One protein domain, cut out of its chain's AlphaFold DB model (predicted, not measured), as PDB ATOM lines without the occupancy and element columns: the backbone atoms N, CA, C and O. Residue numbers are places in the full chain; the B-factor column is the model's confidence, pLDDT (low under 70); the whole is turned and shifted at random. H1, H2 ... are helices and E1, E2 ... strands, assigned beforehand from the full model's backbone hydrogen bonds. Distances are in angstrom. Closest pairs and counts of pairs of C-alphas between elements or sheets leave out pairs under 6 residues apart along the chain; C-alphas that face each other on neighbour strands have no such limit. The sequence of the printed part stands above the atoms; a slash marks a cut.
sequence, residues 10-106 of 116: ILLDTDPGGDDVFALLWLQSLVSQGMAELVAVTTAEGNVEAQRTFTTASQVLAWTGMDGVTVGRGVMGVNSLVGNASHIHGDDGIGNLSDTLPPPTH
ATOM      1  N   ILE A  10      -9.768  14.007 -63.983       97.94
ATOM      2  CA  ILE A  10     -10.071  14.223 -62.567       97.94
ATOM      3  C   ILE A  10      -8.760  14.433 -61.813       97.94
ATOM      4  O   ILE A  10      -7.862  13.597 -61.886       97.94
ATOM      5  N   LEU A  11      -8.672  15.548 -61.092       97.44
ATOM      6  CA  LEU A  11      -7.737  15.739 -59.988       97.44
ATOM      7  C   LEU A  11      -8.541  15.504 -58.712       97.44
ATOM      8  O   LEU A  11      -9.589  16.129 -58.543       97.44
ATOM      9  N   LEU A  12      -8.093  14.575 -57.872       97.44
ATOM     10  CA  LEU A  12      -8.757  14.263 -56.609       97.44
ATOM     11  C   LEU A  12      -8.023  14.955 -55.464       97.44
ATOM     12  O   LEU A  12      -6.862  14.645 -55.234       97.44
ATOM     13  N   ASP A  13      -8.709  15.834 -54.745       95.06
ATOM     14  CA  ASP A  13      -8.243  16.394 -53.474       95.06
ATOM     15  C   ASP A  13      -8.993  15.699 -52.332       95.06
ATOM     16  O   ASP A  13     -10.223  15.628 -52.376       95.06
ATOM     17  N   THR A  14      -8.273  15.103 -51.382       92.75
ATOM     18  CA  THR A  14      -8.851  14.215 -50.353       92.75
ATOM     19  C   THR A  14      -7.961  14.143 -49.109       92.75
ATOM     20  O   THR A  14      -6.759  14.380 -49.189       92.75
ATOM     21  N   ASP A  15      -8.502  13.792 -47.949       90.75
ATOM     22  CA  ASP A  15      -7.767  13.555 -46.704       90.75
ATOM     23  C   ASP A  15      -7.944  12.099 -46.235       90.75
ATOM     24  O   ASP A  15      -8.626  11.863 -45.239       90.75
ATOM     25  N   PRO A  16      -7.333  11.100 -46.921       88.00
ATOM     26  CA  PRO A  16      -7.840   9.736 -46.920       88.00
ATOM     27  C   PRO A  16      -8.154   9.137 -45.548       88.00
ATOM     28  O   PRO A  16      -7.261   8.641 -44.858       88.00
ATOM     29  N   GLY A  17      -9.444   9.142 -45.208       86.19
ATOM     30  CA  GLY A  17     -10.059   8.297 -44.200       86.19
ATOM     31  C   GLY A  17     -10.731   7.075 -44.829       86.19
ATOM     32  O   GLY A  17     -10.613   6.810 -46.027       86.19
ATOM     33  N   GLY A  18     -11.437   6.287 -44.019       87.38
ATOM     34  CA  GLY A  18     -12.067   5.046 -44.485       87.38
ATOM     35  C   GLY A  18     -12.967   5.221 -45.719       87.38
ATOM     36  O   GLY A  18     -12.857   4.452 -46.673       87.38
ATOM     37  N   ASP A  19     -13.838   6.228 -45.731       89.25
ATOM     38  CA  ASP A  19     -14.748   6.539 -46.838       89.25
ATOM     39  C   ASP A  19     -14.037   7.132 -48.063       89.25
ATOM     40  O   ASP A  19     -14.337   6.724 -49.190       89.25
ATOM     41  N   ASP A  20     -13.044   8.000 -47.869       93.25
ATOM     42  CA  ASP A  20     -12.180   8.490 -48.950       93.25
ATOM     43  C   ASP A  20     -11.424   7.360 -49.652       93.25
ATOM     44  O   ASP A  20     -11.319   7.342 -50.879       93.25
ATOM     45  N   VAL A  21     -10.917   6.380 -48.893       94.06
ATOM     46  CA  VAL A  21     -10.249   5.203 -49.463       94.06
ATOM     47  C   VAL A  21     -11.214   4.429 -50.355       94.06
ATOM     48  O   VAL A  21     -10.847   4.058 -51.475       94.06
ATOM     49  N   PHE A  22     -12.466   4.235 -49.930       94.56
ATOM     50  CA  PHE A  22     -13.485   3.623 -50.785       94.56
ATOM     51  C   PHE A  22     -13.776   4.461 -52.035       94.56
ATOM     52  O   PHE A  22     -13.888   3.899 -53.128       94.56
ATOM     53  N   ALA A  23     -13.864   5.787 -51.909       97.25
ATOM     54  CA  ALA A  23     -14.081   6.684 -53.040       97.25
ATOM     55  C   ALA A  23     -12.915   6.640 -54.045       97.25
ATOM     56  O   ALA A  23     -13.143   6.553 -55.255       97.25
ATOM     57  N   LEU A  24     -11.671   6.620 -53.561       97.50
ATOM     58  CA  LEU A  24     -10.469   6.497 -54.381       97.50
ATOM     59  C   LEU A  24     -10.394   5.120 -55.060       97.50
ATOM     60  O   LEU A  24     -10.075   5.042 -56.245       97.50
ATOM     61  N   LEU A  25     -10.729   4.024 -54.375       97.31
ATOM     62  CA  LEU A  25     -10.820   2.689 -54.991       97.31
ATOM     63  C   LEU A  25     -11.903   2.631 -56.077       97.31
ATOM     64  O   LEU A  25     -11.685   2.070 -57.155       97.31
ATOM     65  N   TRP A  26     -13.059   3.247 -55.829       98.00
ATOM     66  CA  TRP A  26     -14.124   3.353 -56.822       98.00
ATOM     67  C   TRP A  26     -13.676   4.157 -58.047       98.00
ATOM     68  O   TRP A  26     -13.855   3.702 -59.178       98.00
ATOM     69  N   LEU A  27     -13.018   5.302 -57.846       98.31
ATOM     70  CA  LEU A  27     -12.471   6.108 -58.935       98.31
ATOM     71  C   LEU A  27     -11.423   5.335 -59.752       98.31
ATOM     72  O   LEU A  27     -11.493   5.338 -60.981       98.31
ATOM     73  N   GLN A  28     -10.503   4.618 -59.102       97.94
ATOM     74  CA  GLN A  28      -9.520   3.762 -59.780       97.94
ATOM     75  C   GLN A  28     -10.204   2.665 -60.611       97.94
ATOM     76  O   GLN A  28      -9.802   2.401 -61.743       97.94
ATOM     77  N   SER A  29     -11.308   2.087 -60.125       97.75
ATOM     78  CA  SER A  29     -12.120   1.151 -60.915       97.75
ATOM     79  C   SER A  29     -12.687   1.793 -62.190       97.75
ATOM     80  O   SER A  29     -12.673   1.166 -63.253       97.75
ATOM     81  N   LEU A  30     -13.141   3.051 -62.131       97.19
ATOM     82  CA  LEU A  30     -13.603   3.786 -63.317       97.19
ATOM     83  C   LEU A  30     -12.460   4.085 -64.299       97.19
ATOM     84  O   LEU A  30     -12.663   4.008 -65.513       97.19
ATOM     85  N   VAL A  31     -11.265   4.402 -63.789       96.94
ATOM     86  CA  VAL A  31     -10.059   4.630 -64.604       96.94
ATOM     87  C   VAL A  31      -9.644   3.352 -65.332       96.94
ATOM     88  O   VAL A  31      -9.452   3.384 -66.545       96.94
ATOM     89  N   SER A  32      -9.615   2.207 -64.643       96.06
ATOM     90  CA  SER A  32      -9.315   0.898 -65.247       96.06
ATOM     91  C   SER A  32     -10.298   0.496 -66.351       96.06
ATOM     92  O   SER A  32      -9.943  -0.241 -67.267       96.06
ATOM     93  N   GLN A  33     -11.534   0.998 -66.294       95.06
ATOM     94  CA  GLN A  33     -12.564   0.787 -67.318       95.06
ATOM     95  C   GLN A  33     -12.526   1.834 -68.447       95.06
ATOM     96  O   GLN A  33     -13.364   1.800 -69.347       95.06
ATOM     97  N   GLY A  34     -11.589   2.788 -68.406       94.31
ATOM     98  CA  GLY A  34     -11.489   3.875 -69.382       94.31
ATOM     99  C   GLY A  34     -12.625   4.899 -69.297       94.31
ATOM    100  O   GLY A  34     -12.840   5.650 -70.246       94.31
ATOM    101  N   MET A  35     -13.371   4.940 -68.188       95.50
ATOM    102  CA  MET A  35     -14.468   5.895 -67.975       95.50
ATOM    103  C   MET A  35     -13.992   7.221 -67.366       95.50
ATOM    104  O   MET A  35     -14.656   8.248 -67.515       95.50
ATOM    105  N   ALA A  36     -12.828   7.214 -66.716       96.69
ATOM    106  CA  ALA A  36     -12.189   8.382 -66.121       96.69
ATOM    107  C   ALA A  36     -10.681   8.400 -66.415       96.69
ATOM    108  O   ALA A  36     -10.088   7.379 -66.756       96.69
ATOM    109  N   GLU A  37     -10.066   9.569 -66.267       97.31
ATOM    110  CA  GLU A  37      -8.615   9.755 -66.293       97.31
ATOM    111  C   GLU A  37      -8.214  10.459 -64.992       97.31
ATOM    112  O   GLU A  37      -8.436  11.662 -64.842       97.31
ATOM    113  N   LEU A  38      -7.664   9.713 -64.031       97.81
ATOM    114  CA  LEU A  38      -7.111  10.289 -62.806       97.81
ATOM    115  C   LEU A  38      -5.745  10.896 -63.134       97.81
ATOM    116  O   LEU A  38      -4.802  10.169 -63.434       97.81
ATOM    117  N   VAL A  39      -5.655  12.226 -63.123       97.56
ATOM    118  CA  VAL A  39      -4.433  12.938 -63.533       97.56
ATOM    119  C   VAL A  39      -3.472  13.178 -62.372       97.56
ATOM    120  O   VAL A  39      -2.267  13.239 -62.590       97.56
ATOM    121  N   ALA A  40      -4.001  13.330 -61.159       97.62
ATOM    122  CA  ALA A  40      -3.242  13.520 -59.930       97.62
ATOM    123  C   ALA A  40      -4.155  13.320 -58.714       97.62
ATOM    124  O   ALA A  40      -5.376  13.493 -58.808       97.62
ATOM    125  N   VAL A  41      -3.538  13.022 -57.574       97.69
ATOM    126  CA  VAL A  41      -4.154  13.091 -56.247       97.69
ATOM    127  C   VAL A  41      -3.429  14.172 -55.449       97.69
ATOM    128  O   VAL A  41      -2.206  14.243 -55.484       97.69
ATOM    129  N   THR A  42      -4.149  15.023 -54.735       95.75
ATOM    130  CA  THR A  42      -3.593  15.905 -53.707       95.75
ATOM    131  C   THR A  42      -4.166  15.504 -52.362       95.75
ATOM    132  O   THR A  42      -5.320  15.079 -52.286       95.75
ATOM    133  N   THR A  43      -3.348  15.578 -51.314       92.94
ATOM    134  CA  THR A  43      -3.813  15.271 -49.962       92.94
ATOM    135  C   THR A  43      -3.939  16.504 -49.093       92.94
ATOM    136  O   THR A  43      -3.098  17.397 -49.156       92.94
ATOM    137  N   ALA A  44      -4.966  16.540 -48.252       87.56
ATOM    138  CA  ALA A  44      -5.156  17.567 -47.237       87.56
ATOM    139  C   ALA A  44      -4.929  17.002 -45.824       87.56
ATOM    140  O   ALA A  44      -4.936  15.789 -45.601       87.56
ATOM    141  N   GLU A  45      -4.682  17.896 -44.869       83.25
ATOM    142  CA  GLU A  45      -4.748  17.585 -43.440       83.25
ATOM    143  C   GLU A  45      -6.220  17.579 -43.003       83.25
ATOM    144  O   GLU A  45      -6.958  18.509 -43.335       83.25
ATOM    145  N   GLY A  46      -6.647  16.567 -42.247       75.69
ATOM    146  CA  GLY A  46      -8.057  16.414 -41.885       75.69
ATOM    147  C   GLY A  46      -8.277  15.291 -40.881       75.69
ATOM    148  O   GLY A  46      -7.937  15.460 -39.710       75.69
ATOM    149  N   ASN A  47      -8.817  14.155 -41.333       66.50
ATOM    150  CA  ASN A  47      -9.053  12.956 -40.509       66.50
ATOM    151  C   ASN A  47      -7.839  12.538 -39.656       66.50
ATOM    152  O   ASN A  47      -7.984  12.090 -38.517       66.50
ATOM    153  N   VAL A  48      -6.645  12.695 -40.225       76.06
ATOM    154  CA  VAL A  48      -5.334  12.445 -39.615       76.06
ATOM    155  C   VAL A  48      -4.321  13.481 -40.126       76.06
ATOM    156  O   VAL A  48      -4.628  14.290 -41.007       76.06
ATOM    157  N   GLU A  49      -3.102  13.466 -39.576       81.06
ATOM    158  CA  GLU A  49      -2.013  14.369 -39.977       81.06
ATOM    159  C   GLU A  49      -1.693  14.268 -41.482       81.06
ATOM    160  O   GLU A  49      -1.776  13.191 -42.080       81.06
ATOM    161  N   ALA A  50      -1.247  15.373 -42.092       84.88
ATOM    162  CA  ALA A  50      -0.980  15.473 -43.535       84.88
ATOM    163  C   ALA A  50      -0.035  14.381 -44.084       84.88
ATOM    164  O   ALA A  50      -0.211  13.874 -45.193       84.88
ATOM    165  N   GLN A  51       0.974  13.990 -43.301       87.38
ATOM    166  CA  GLN A  51       1.901  12.915 -43.664       87.38
ATOM    167  C   GLN A  51       1.189  11.559 -43.749       87.38
ATOM    168  O   GLN A  51       1.527  10.718 -44.591       87.38
ATOM    169  N   ARG A  52       0.200  11.334 -42.881       89.00
ATOM    170  CA  ARG A  52      -0.566  10.094 -42.841       89.00
ATOM    171  C   ARG A  52      -1.566  10.038 -43.987       89.00
ATOM    172  O   ARG A  52      -1.571   9.035 -44.689       89.00
ATOM    173  N   THR A  53      -2.305  11.117 -44.245       90.50
ATOM    174  CA  THR A  53      -3.222  11.199 -45.397       90.50
ATOM    175  C   THR A  53      -2.477  10.979 -46.720       90.50
ATOM    176  O   THR A  53      -2.911  10.180 -47.553       90.50
ATOM    177  N   PHE A  54      -1.293  11.581 -46.879       94.38
ATOM    178  CA  PHE A  54      -0.408  11.344 -48.025       94.38
ATOM    179  C   PHE A  54       0.041   9.886 -48.147       94.38
ATOM    180  O   PHE A  54      -0.043   9.290 -49.223       94.38
ATOM    181  N   THR A  55       0.517   9.306 -47.043       94.81
ATOM    182  CA  THR A  55       0.953   7.905 -47.010       94.81
ATOM    183  C   THR A  55      -0.184   6.992 -47.452       94.81
ATOM    184  O   THR A  55       0.005   6.201 -48.372       94.81
ATOM    185  N   THR A  56      -1.377   7.158 -46.879       94.88
ATOM    186  CA  THR A  56      -2.559   6.358 -47.217       94.88
ATOM    187  C   THR A  56      -2.932   6.490 -48.696       94.88
ATOM    188  O   THR A  56      -3.135   5.471 -49.355       94.88
ATOM    189  N   ALA A  57      -2.937   7.705 -49.266       96.00
ATOM    190  CA  ALA A  57      -3.162   7.895 -50.705       96.00
ATOM    191  C   ALA A  57      -2.152   7.100 -51.549       96.00
ATOM    192  O   ALA A  57      -2.537   6.377 -52.472       96.00
ATOM    193  N   SER A  58      -0.863   7.186 -51.206       97.50
ATOM    194  CA  SER A  58       0.183   6.449 -51.914       97.50
ATOM    195  C   SER A  58       0.027   4.934 -51.784       97.50
ATOM    196  O   SER A  58       0.282   4.229 -52.761       97.50
ATOM    197  N   GLN A  59      -0.345   4.423 -50.610       97.31
ATOM    198  CA  GLN A  59      -0.550   2.990 -50.395       97.31
ATOM    199  C   GLN A  59      -1.735   2.468 -51.217       97.31
ATOM    200  O   GLN A  59      -1.648   1.411 -51.838       97.31
ATOM    201  N   VAL A  60      -2.832   3.227 -51.270       97.00
ATOM    202  CA  VAL A  60      -4.035   2.853 -52.029       97.00
ATOM    203  C   VAL A  60      -3.778   2.855 -53.538       97.00
ATOM    204  O   VAL A  60      -4.222   1.932 -54.221       97.00
ATOM    205  N   LEU A  61      -3.028   3.832 -54.058       97.88
ATOM    206  CA  LEU A  61      -2.607   3.844 -55.466       97.88
ATOM    207  C   LEU A  61      -1.712   2.643 -55.801       97.88
ATOM    208  O   LEU A  61      -1.927   1.972 -56.811       97.88
ATOM    209  N   ALA A  62      -0.753   2.322 -54.928       97.38
ATOM    210  CA  ALA A  62       0.106   1.151 -55.092       97.38
ATOM    211  C   ALA A  62      -0.682  -0.164 -55.068       97.38
ATOM    212  O   ALA A  62      -0.378  -1.084 -55.826       97.38
ATOM    213  N   TRP A  63      -1.735  -0.246 -54.255       95.69
ATOM    214  CA  TRP A  63      -2.552  -1.452 -54.140       95.69
ATOM    215  C   TRP A  63      -3.232  -1.852 -55.455       95.69
ATOM    216  O   TRP A  63      -3.359  -3.042 -55.744       95.69
ATOM    217  N   THR A  64      -3.628  -0.886 -56.284       95.19
ATOM    218  CA  THR A  64      -4.289  -1.173 -57.567       95.19
ATOM    219  C   THR A  64      -3.345  -1.127 -58.776       95.19
ATOM    220  O   THR A  64      -3.793  -1.343 -59.903       95.19
ATOM    221  N   GLY A  65      -2.047  -0.872 -58.563       96.06
ATOM    222  CA  GLY A  65      -1.068  -0.685 -59.641       96.06
ATOM    223  C   GLY A  65      -1.176   0.669 -60.354       96.06
ATOM    224  O   GLY A  65      -0.815   0.781 -61.526       96.06
ATOM    225  N   MET A  66      -1.712   1.687 -59.673       97.44
ATOM    226  CA  MET A  66      -1.791   3.077 -60.141       97.44
ATOM    227  C   MET A  66      -0.777   3.988 -59.432       97.44
ATOM    228  O   MET A  66      -0.951   5.202 -59.368       97.44
ATOM    229  N   ASP A  67       0.317   3.420 -58.931       96.19
ATOM    230  CA  ASP A  67       1.422   4.109 -58.261       96.19
ATOM    231  C   ASP A  67       2.203   5.088 -59.150       96.19
ATOM    232  O   ASP A  67       3.005   5.860 -58.639       96.19
ATOM    233  N   GLY A  68       1.951   5.107 -60.463       96.81
ATOM    234  CA  GLY A  68       2.455   6.145 -61.368       96.81
ATOM    235  C   GLY A  68       1.670   7.466 -61.338       96.81
ATOM    236  O   GLY A  68       2.107   8.442 -61.950       96.81
ATOM    237  N   VAL A  69       0.507   7.515 -60.675       97.75
ATOM    238  CA  VAL A  69      -0.289   8.745 -60.521       97.75
ATOM    239  C   VAL A  69       0.408   9.679 -59.542       97.75
ATOM    240  O   VAL A  69       0.654   9.308 -58.404       97.75
ATOM    241  N   THR A  70       0.671  10.920 -59.957       97.25
ATOM    242  CA  THR A  70       1.309  11.922 -59.093       97.25
ATOM    243  C   THR A  70       0.483  12.192 -57.837       97.25
ATOM    244  O   THR A  70      -0.706  12.510 -57.938       97.25
ATOM    245  N   VAL A  71       1.141  12.148 -56.676       97.12
ATOM    246  CA  VAL A  71       0.575  12.565 -55.388       97.12
ATOM    247  C   VAL A  71       1.223  13.875 -54.939       97.12
ATOM    248  O   VAL A  71       2.437  13.943 -54.749       97.12
ATOM    249  N   GLY A  72       0.418  14.924 -54.787       94.75
ATOM    250  CA  GLY A  72       0.826  16.194 -54.192       94.75
ATOM    251  C   GLY A  72       0.509  16.241 -52.698       94.75
ATOM    252  O   GLY A  72      -0.518  15.718 -52.267       94.75
ATOM    253  N   ARG A  73       1.373  16.884 -51.907       90.19
ATOM    254  CA  ARG A  73       1.173  17.038 -50.459       90.19
ATOM    255  C   ARG A  73       0.473  18.349 -50.094       90.19
ATOM    256  O   ARG A  73       0.730  19.397 -50.695       90.19
ATOM    257  N   GLY A  74      -0.362  18.286 -49.064       81.94
ATOM    258  CA  GLY A  74      -1.085  19.429 -48.510       81.94
ATOM    259  C   GLY A  74      -0.221  20.400 -47.707       81.94
ATOM    260  O   GLY A  74       0.957  20.158 -47.430       81.94
ATOM    261  N   VAL A  75      -0.836  21.521 -47.324       78.31
ATOM    262  CA  VAL A  75      -0.269  22.474 -46.357       78.31
ATOM    263  C   VAL A  75      -0.305  21.835 -44.968       78.31
ATOM    264  O   VAL A  75      -1.324  21.264 -44.588       78.31
ATOM    265  N   MET A  76       0.788  21.943 -44.215       73.12
ATOM    266  CA  MET A  76       0.852  21.453 -42.834       73.12
ATOM    267  C   MET A  76       0.435  22.540 -41.840       73.12
ATOM    268  O   MET A  76       0.753  23.712 -42.036       73.12
ATOM    269  N   GLY A  77      -0.202  22.144 -40.736       65.12
ATOM    270  CA  GLY A  77      -0.440  23.022 -39.590       65.12
ATOM    271  C   GLY A  77      -1.619  23.977 -39.773       65.12
ATOM    272  O   GLY A  77      -1.723  24.971 -39.052       65.12
ATOM    273  N   VAL A  78      -2.515  23.686 -40.722       64.31
ATOM    274  CA  VAL A  78      -3.715  24.502 -40.967       64.31
ATOM    275  C   VAL A  78      -4.776  24.239 -39.891       64.31
ATOM    276  O   VAL A  78      -5.546  25.136 -39.552       64.31
ATOM    277  N   ASN A  79      -4.767  23.045 -39.286       57.47
ATOM    278  CA  ASN A  79      -5.737  22.621 -38.280       57.47
ATOM    279  C   ASN A  79      -5.085  22.344 -36.917       57.47
ATOM    280  O   ASN A  79      -4.969  21.213 -36.469       57.47
ATOM    281  N   SER A  80      -4.775  23.405 -36.170       52.59
ATOM    282  CA  SER A  80      -4.454  23.303 -34.731       52.59
ATOM    283  C   SER A  80      -5.690  23.054 -33.839       52.59
ATOM    284  O   SER A  80      -5.576  23.042 -32.614       52.59
ATOM    285  N   LEU A  81      -6.880  22.872 -34.434       51.47
ATOM    286  CA  LEU A  81      -8.180  22.870 -33.743       51.47
ATOM    287  C   LEU A  81      -9.034  21.610 -33.960       51.47
ATOM    288  O   LEU A  81     -10.086  21.492 -33.330       51.47
ATOM    289  N   VAL A  82      -8.629  20.671 -34.819       53.56
ATOM    290  CA  VAL A  82      -9.414  19.450 -35.054       53.56
ATOM    291  C   VAL A  82      -8.978  18.403 -34.036       53.56
ATOM    292  O   VAL A  82      -7.882  17.855 -34.101       53.56
ATOM    293  N   GLY A  83      -9.816  18.197 -33.020       53.72
ATOM    294  CA  GLY A  83      -9.582  17.190 -31.991       53.72
ATOM    295  C   GLY A  83      -9.433  15.792 -32.594       53.72
ATOM    296  O   GLY A  83     -10.097  15.458 -33.571       53.72
ATOM    297  N   ASN A  84      -8.568  14.982 -31.986       56.97
ATOM    298  CA  ASN A  84      -8.268  13.618 -32.411       56.97
ATOM    299  C   ASN A  84      -9.557  12.767 -32.556       56.97
ATOM    300  O   ASN A  84     -10.193  12.401 -31.562       56.97
ATOM    301  N   ALA A  85      -9.941  12.452 -33.798       62.75
ATOM    302  CA  ALA A  85     -11.098  11.619 -34.135       62.75
ATOM    303  C   ALA A  85     -10.754  10.118 -34.236       62.75
ATOM    304  O   ALA A  85     -11.548   9.337 -34.766       62.75
ATOM    305  N   SER A  86      -9.608   9.682 -33.694       66.88
ATOM    306  CA  SER A  86      -9.156   8.284 -33.774       66.88
ATOM    307  C   SER A  86     -10.137   7.282 -33.167       66.88
ATOM    308  O   SER A  86     -10.198   6.134 -33.594       66.88
ATOM    309  N   HIS A  87     -10.987   7.711 -32.229       68.81
ATOM    310  CA  HIS A  87     -12.060   6.876 -31.682       68.81
ATOM    311  C   HIS A  87     -13.134   6.478 -32.717       68.81
ATOM    312  O   HIS A  87     -13.854   5.509 -32.489       68.81
ATOM    313  N   ILE A  88     -13.251   7.212 -33.829       72.56
ATOM    314  CA  ILE A  88     -14.174   6.923 -34.938       72.56
ATOM    315  C   ILE A  88     -13.437   6.190 -36.064       72.56
ATOM    316  O   ILE A  88     -13.961   5.218 -36.605       72.56
ATOM    317  N   HIS A  89     -12.222   6.637 -36.398       70.12
ATOM    318  CA  HIS A  89     -11.520   6.229 -37.620       70.12
ATOM    319  C   HIS A  89     -10.273   5.358 -37.395       70.12
ATOM    320  O   HIS A  89      -9.629   4.971 -38.362       70.12
ATOM    321  N   GLY A  90      -9.927   5.002 -36.155       76.00
ATOM    322  CA  GLY A  90      -8.640   4.377 -35.825       76.00
ATOM    323  C   GLY A  90      -7.495   5.394 -35.792       76.00
ATOM    324  O   GLY A  90      -7.643   6.531 -36.240       76.00
ATOM    325  N   ASP A  91      -6.341   4.991 -35.261       80.06
ATOM    326  CA  ASP A  91      -5.176   5.880 -35.127       80.06
ATOM    327  C   ASP A  91      -4.537   6.199 -36.492       80.06
ATOM    328  O   ASP A  91      -3.759   7.142 -36.626       80.06
ATOM    329  N   ASP A  92      -4.880   5.425 -37.524       79.75
ATOM    330  CA  ASP A  92      -4.423   5.606 -38.896       79.75
ATOM    331  C   ASP A  92      -5.435   6.266 -39.844       79.75
ATOM    332  O   ASP A  92      -5.090   6.485 -41.005       79.75
ATOM    333  N   GLY A  93      -6.649   6.568 -39.371       79.81
ATOM    334  CA  GLY A  93      -7.742   7.118 -40.177       79.81
ATOM    335  C   GLY A  93      -8.541   6.083 -40.985       79.81
ATOM    336  O   GLY A  93      -9.561   6.434 -41.583       79.81
ATOM    337  N   ILE A  94      -8.124   4.811 -40.994       86.00
ATOM    338  CA  ILE A  94      -8.735   3.723 -41.778       86.00
ATOM    339  C   ILE A  94      -8.968   2.436 -40.963       86.00
ATOM    340  O   ILE A  94      -9.030   1.338 -41.516       86.00
ATOM    341  N   GLY A  95      -9.138   2.551 -39.648       83.94
ATOM    342  CA  GLY A  95      -9.485   1.439 -38.760       83.94
ATOM    343  C   GLY A  95      -8.306   0.550 -38.353       83.94
ATOM    344  O   GLY A  95      -8.516  -0.624 -38.054       83.94
ATOM    345  N   ASN A  96      -7.089   1.095 -38.317       84.44
ATOM    346  CA  ASN A  96      -5.826   0.400 -38.036       84.44
ATOM    347  C   ASN A  96      -5.486  -0.684 -39.077       84.44
ATOM    348  O   ASN A  96      -4.982  -1.758 -38.744       84.44
ATOM    349  N   LEU A  97      -5.790  -0.402 -40.344       86.88
ATOM    350  CA  LEU A  97      -5.570  -1.285 -41.490       86.88
ATOM    351  C   LEU A  97      -4.382  -0.868 -42.365       86.88
ATOM    352  O   LEU A  97      -4.035  -1.612 -43.282       86.88
ATOM    353  N   SER A  98      -3.722   0.263 -42.098       86.19
ATOM    354  CA  SER A  98      -2.609   0.770 -42.919       86.19
ATOM    355  C   SER A  98      -1.494  -0.241 -43.154       86.19
ATOM    356  O   SER A  98      -0.885  -0.255 -44.220       86.19
ATOM    357  N   ASP A  99      -1.237  -1.100 -42.170       88.88
ATOM    358  CA  ASP A  99      -0.145  -2.079 -42.204       88.88
ATOM    359  C   ASP A  99      -0.496  -3.310 -43.051       88.88
ATOM    360  O   ASP A  99       0.364  -4.130 -43.364       88.88
ATOM    361  N   THR A 100      -1.770  -3.443 -43.435       91.25
ATOM    362  CA  THR A 100      -2.248  -4.464 -44.377       91.25
ATOM    363  C   THR A 100      -2.138  -4.013 -45.834       91.25
ATOM    364  O   THR A 100      -2.238  -4.839 -46.742       91.25
ATOM    365  N   LEU A 101      -1.921  -2.712 -46.063       92.31
ATOM    366  CA  LEU A 101      -1.709  -2.138 -47.385       92.31
ATOM    367  C   LEU A 101      -0.241  -2.300 -47.815       92.31
ATOM    368  O   LEU A 101       0.648  -2.399 -46.965       92.31
ATOM    369  N   PRO A 102       0.052  -2.307 -49.130       94.62
ATOM    370  CA  PRO A 102       1.434  -2.258 -49.596       94.62
ATOM    371  C   PRO A 102       2.157  -1.004 -49.074       94.62
ATOM    372  O   PRO A 102       1.510  -0.021 -48.696       94.62
ATOM    373  N   PRO A 103       3.500  -1.005 -49.052       95.19
ATOM    374  CA  PRO A 103       4.258   0.186 -48.696       95.19
ATOM    375  C   PRO A 103       3.955   1.343 -49.667       95.19
ATOM    376  O   PRO A 103       3.694   1.094 -50.848       95.19
ATOM    377  N   PRO A 104       4.003   2.606 -49.203       95.75
ATOM    378  CA  PRO A 104       3.877   3.752 -50.091       95.75
ATOM    379  C   PRO A 104       5.046   3.784 -51.086       95.75
ATOM    380  O   PRO A 104       6.180   3.435 -50.759       95.75
ATOM    381  N   THR A 105       4.761   4.231 -52.301       96.62
ATOM    382  CA  THR A 105       5.722   4.397 -53.400       96.62
ATOM    383  C   THR A 105       6.118   5.859 -53.618       96.62
ATOM    384  O   THR A 105       7.077   6.132 -54.336       96.62
ATOM    385  N   HIS A 106       5.410   6.797 -52.982       96.69
ATOM    386  CA  HIS A 106       5.676   8.230 -53.052       96.69
ATOM    387  C   HIS A 106       6.423   8.723 -51.810       96.69
ATOM    388  O   HIS A 106       6.147   8.290 -50.690       96.69
TER     389      HIS A 106
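What this domain is: This is residues 10 to 106 of the 116 residues of a protein of Arthrospira sp. O9.13F (UniProt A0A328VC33). Picture a small two-stranded parallel wall, E1 beside E2, with two long helices, H1 and H2, packed together over one of its faces. Residues 71 to 72 widen the wall by a short parallel pairing with E2, and from there a long, winding stretch runs to the short helix H3 at one end of the body, after which residues 90 to 106 come back toward H2. The 97 printed residues hold three named helices and two named strands, in the order E1, H1, E2, H2, H3; the class is mixed, helices and strands, with under half of the residues in named elements. The whole is compact, with a radius of gyration of the C-alphas of 12.9 A, yet elongated, spanning 40 by 26 by 21 A.

Where its parts are: Find C-alpha 10 at (-10.071, 14.223, -62.567); there E1 begins and runs through residues 10 to 14. Next comes H1, residues 18 to 32, 21.4 A from first to last C-alpha. E2, residues 36 to 43, covers 19.5 A and bends by 62 degrees at residue 39. H2, residues 50 to 64, starts at C-alpha 50, (-0.980, 15.473, -43.535), and covers 22.0 A. H3, residues 86 to 89, is 5.0 A long and ends at C-alpha 89, (-11.520, 6.229, -37.620).

How they stand to each other: Begin with E1 and E2, parallel neighbours at 29 degrees; look for N 10 and O 37 at 2.8 A and N 42 and O 12 at 2.8 A, both within hydrogen-bond range. E1, H1 and E2 make a strand-helix-strand unit, two parallel neighbour strands with a helix between, and its crossover is right-handed. The closest C-alphas of H1 and E2 are those of Leu 30 and Ala 36, 5.6 A apart. For E2 and H2 look at the C-alphas of Thr 43 and Phe 54, the closest, at 5.5 A. H1 and H2 touch, the same way at a steep tilt of 39 degrees, with the C-alphas of Val 21 and Val 60 closest at 7.1 A. H3 is close to H1 but not clearly touching, the C-alphas of Gly 18 and His 89 being closest at 7.0 A. E1 and H2 are only just apart, closest 8.1 A. Every O i to N i+4 pair is within hydrogen-bond range in H1, and 10 of 11 are in H2; H3 is too short for such a pair.

The domain as a whole: The farthest C-alphas are those of Gly 34 and Leu 81, 40.5 A apart. The printed part has no cut. The link from H2 to H3 is long, with 21 residues. Look for pLDDT under 70 at residue 47 and residues 77 to 87; the mean of the printed part is 87.7.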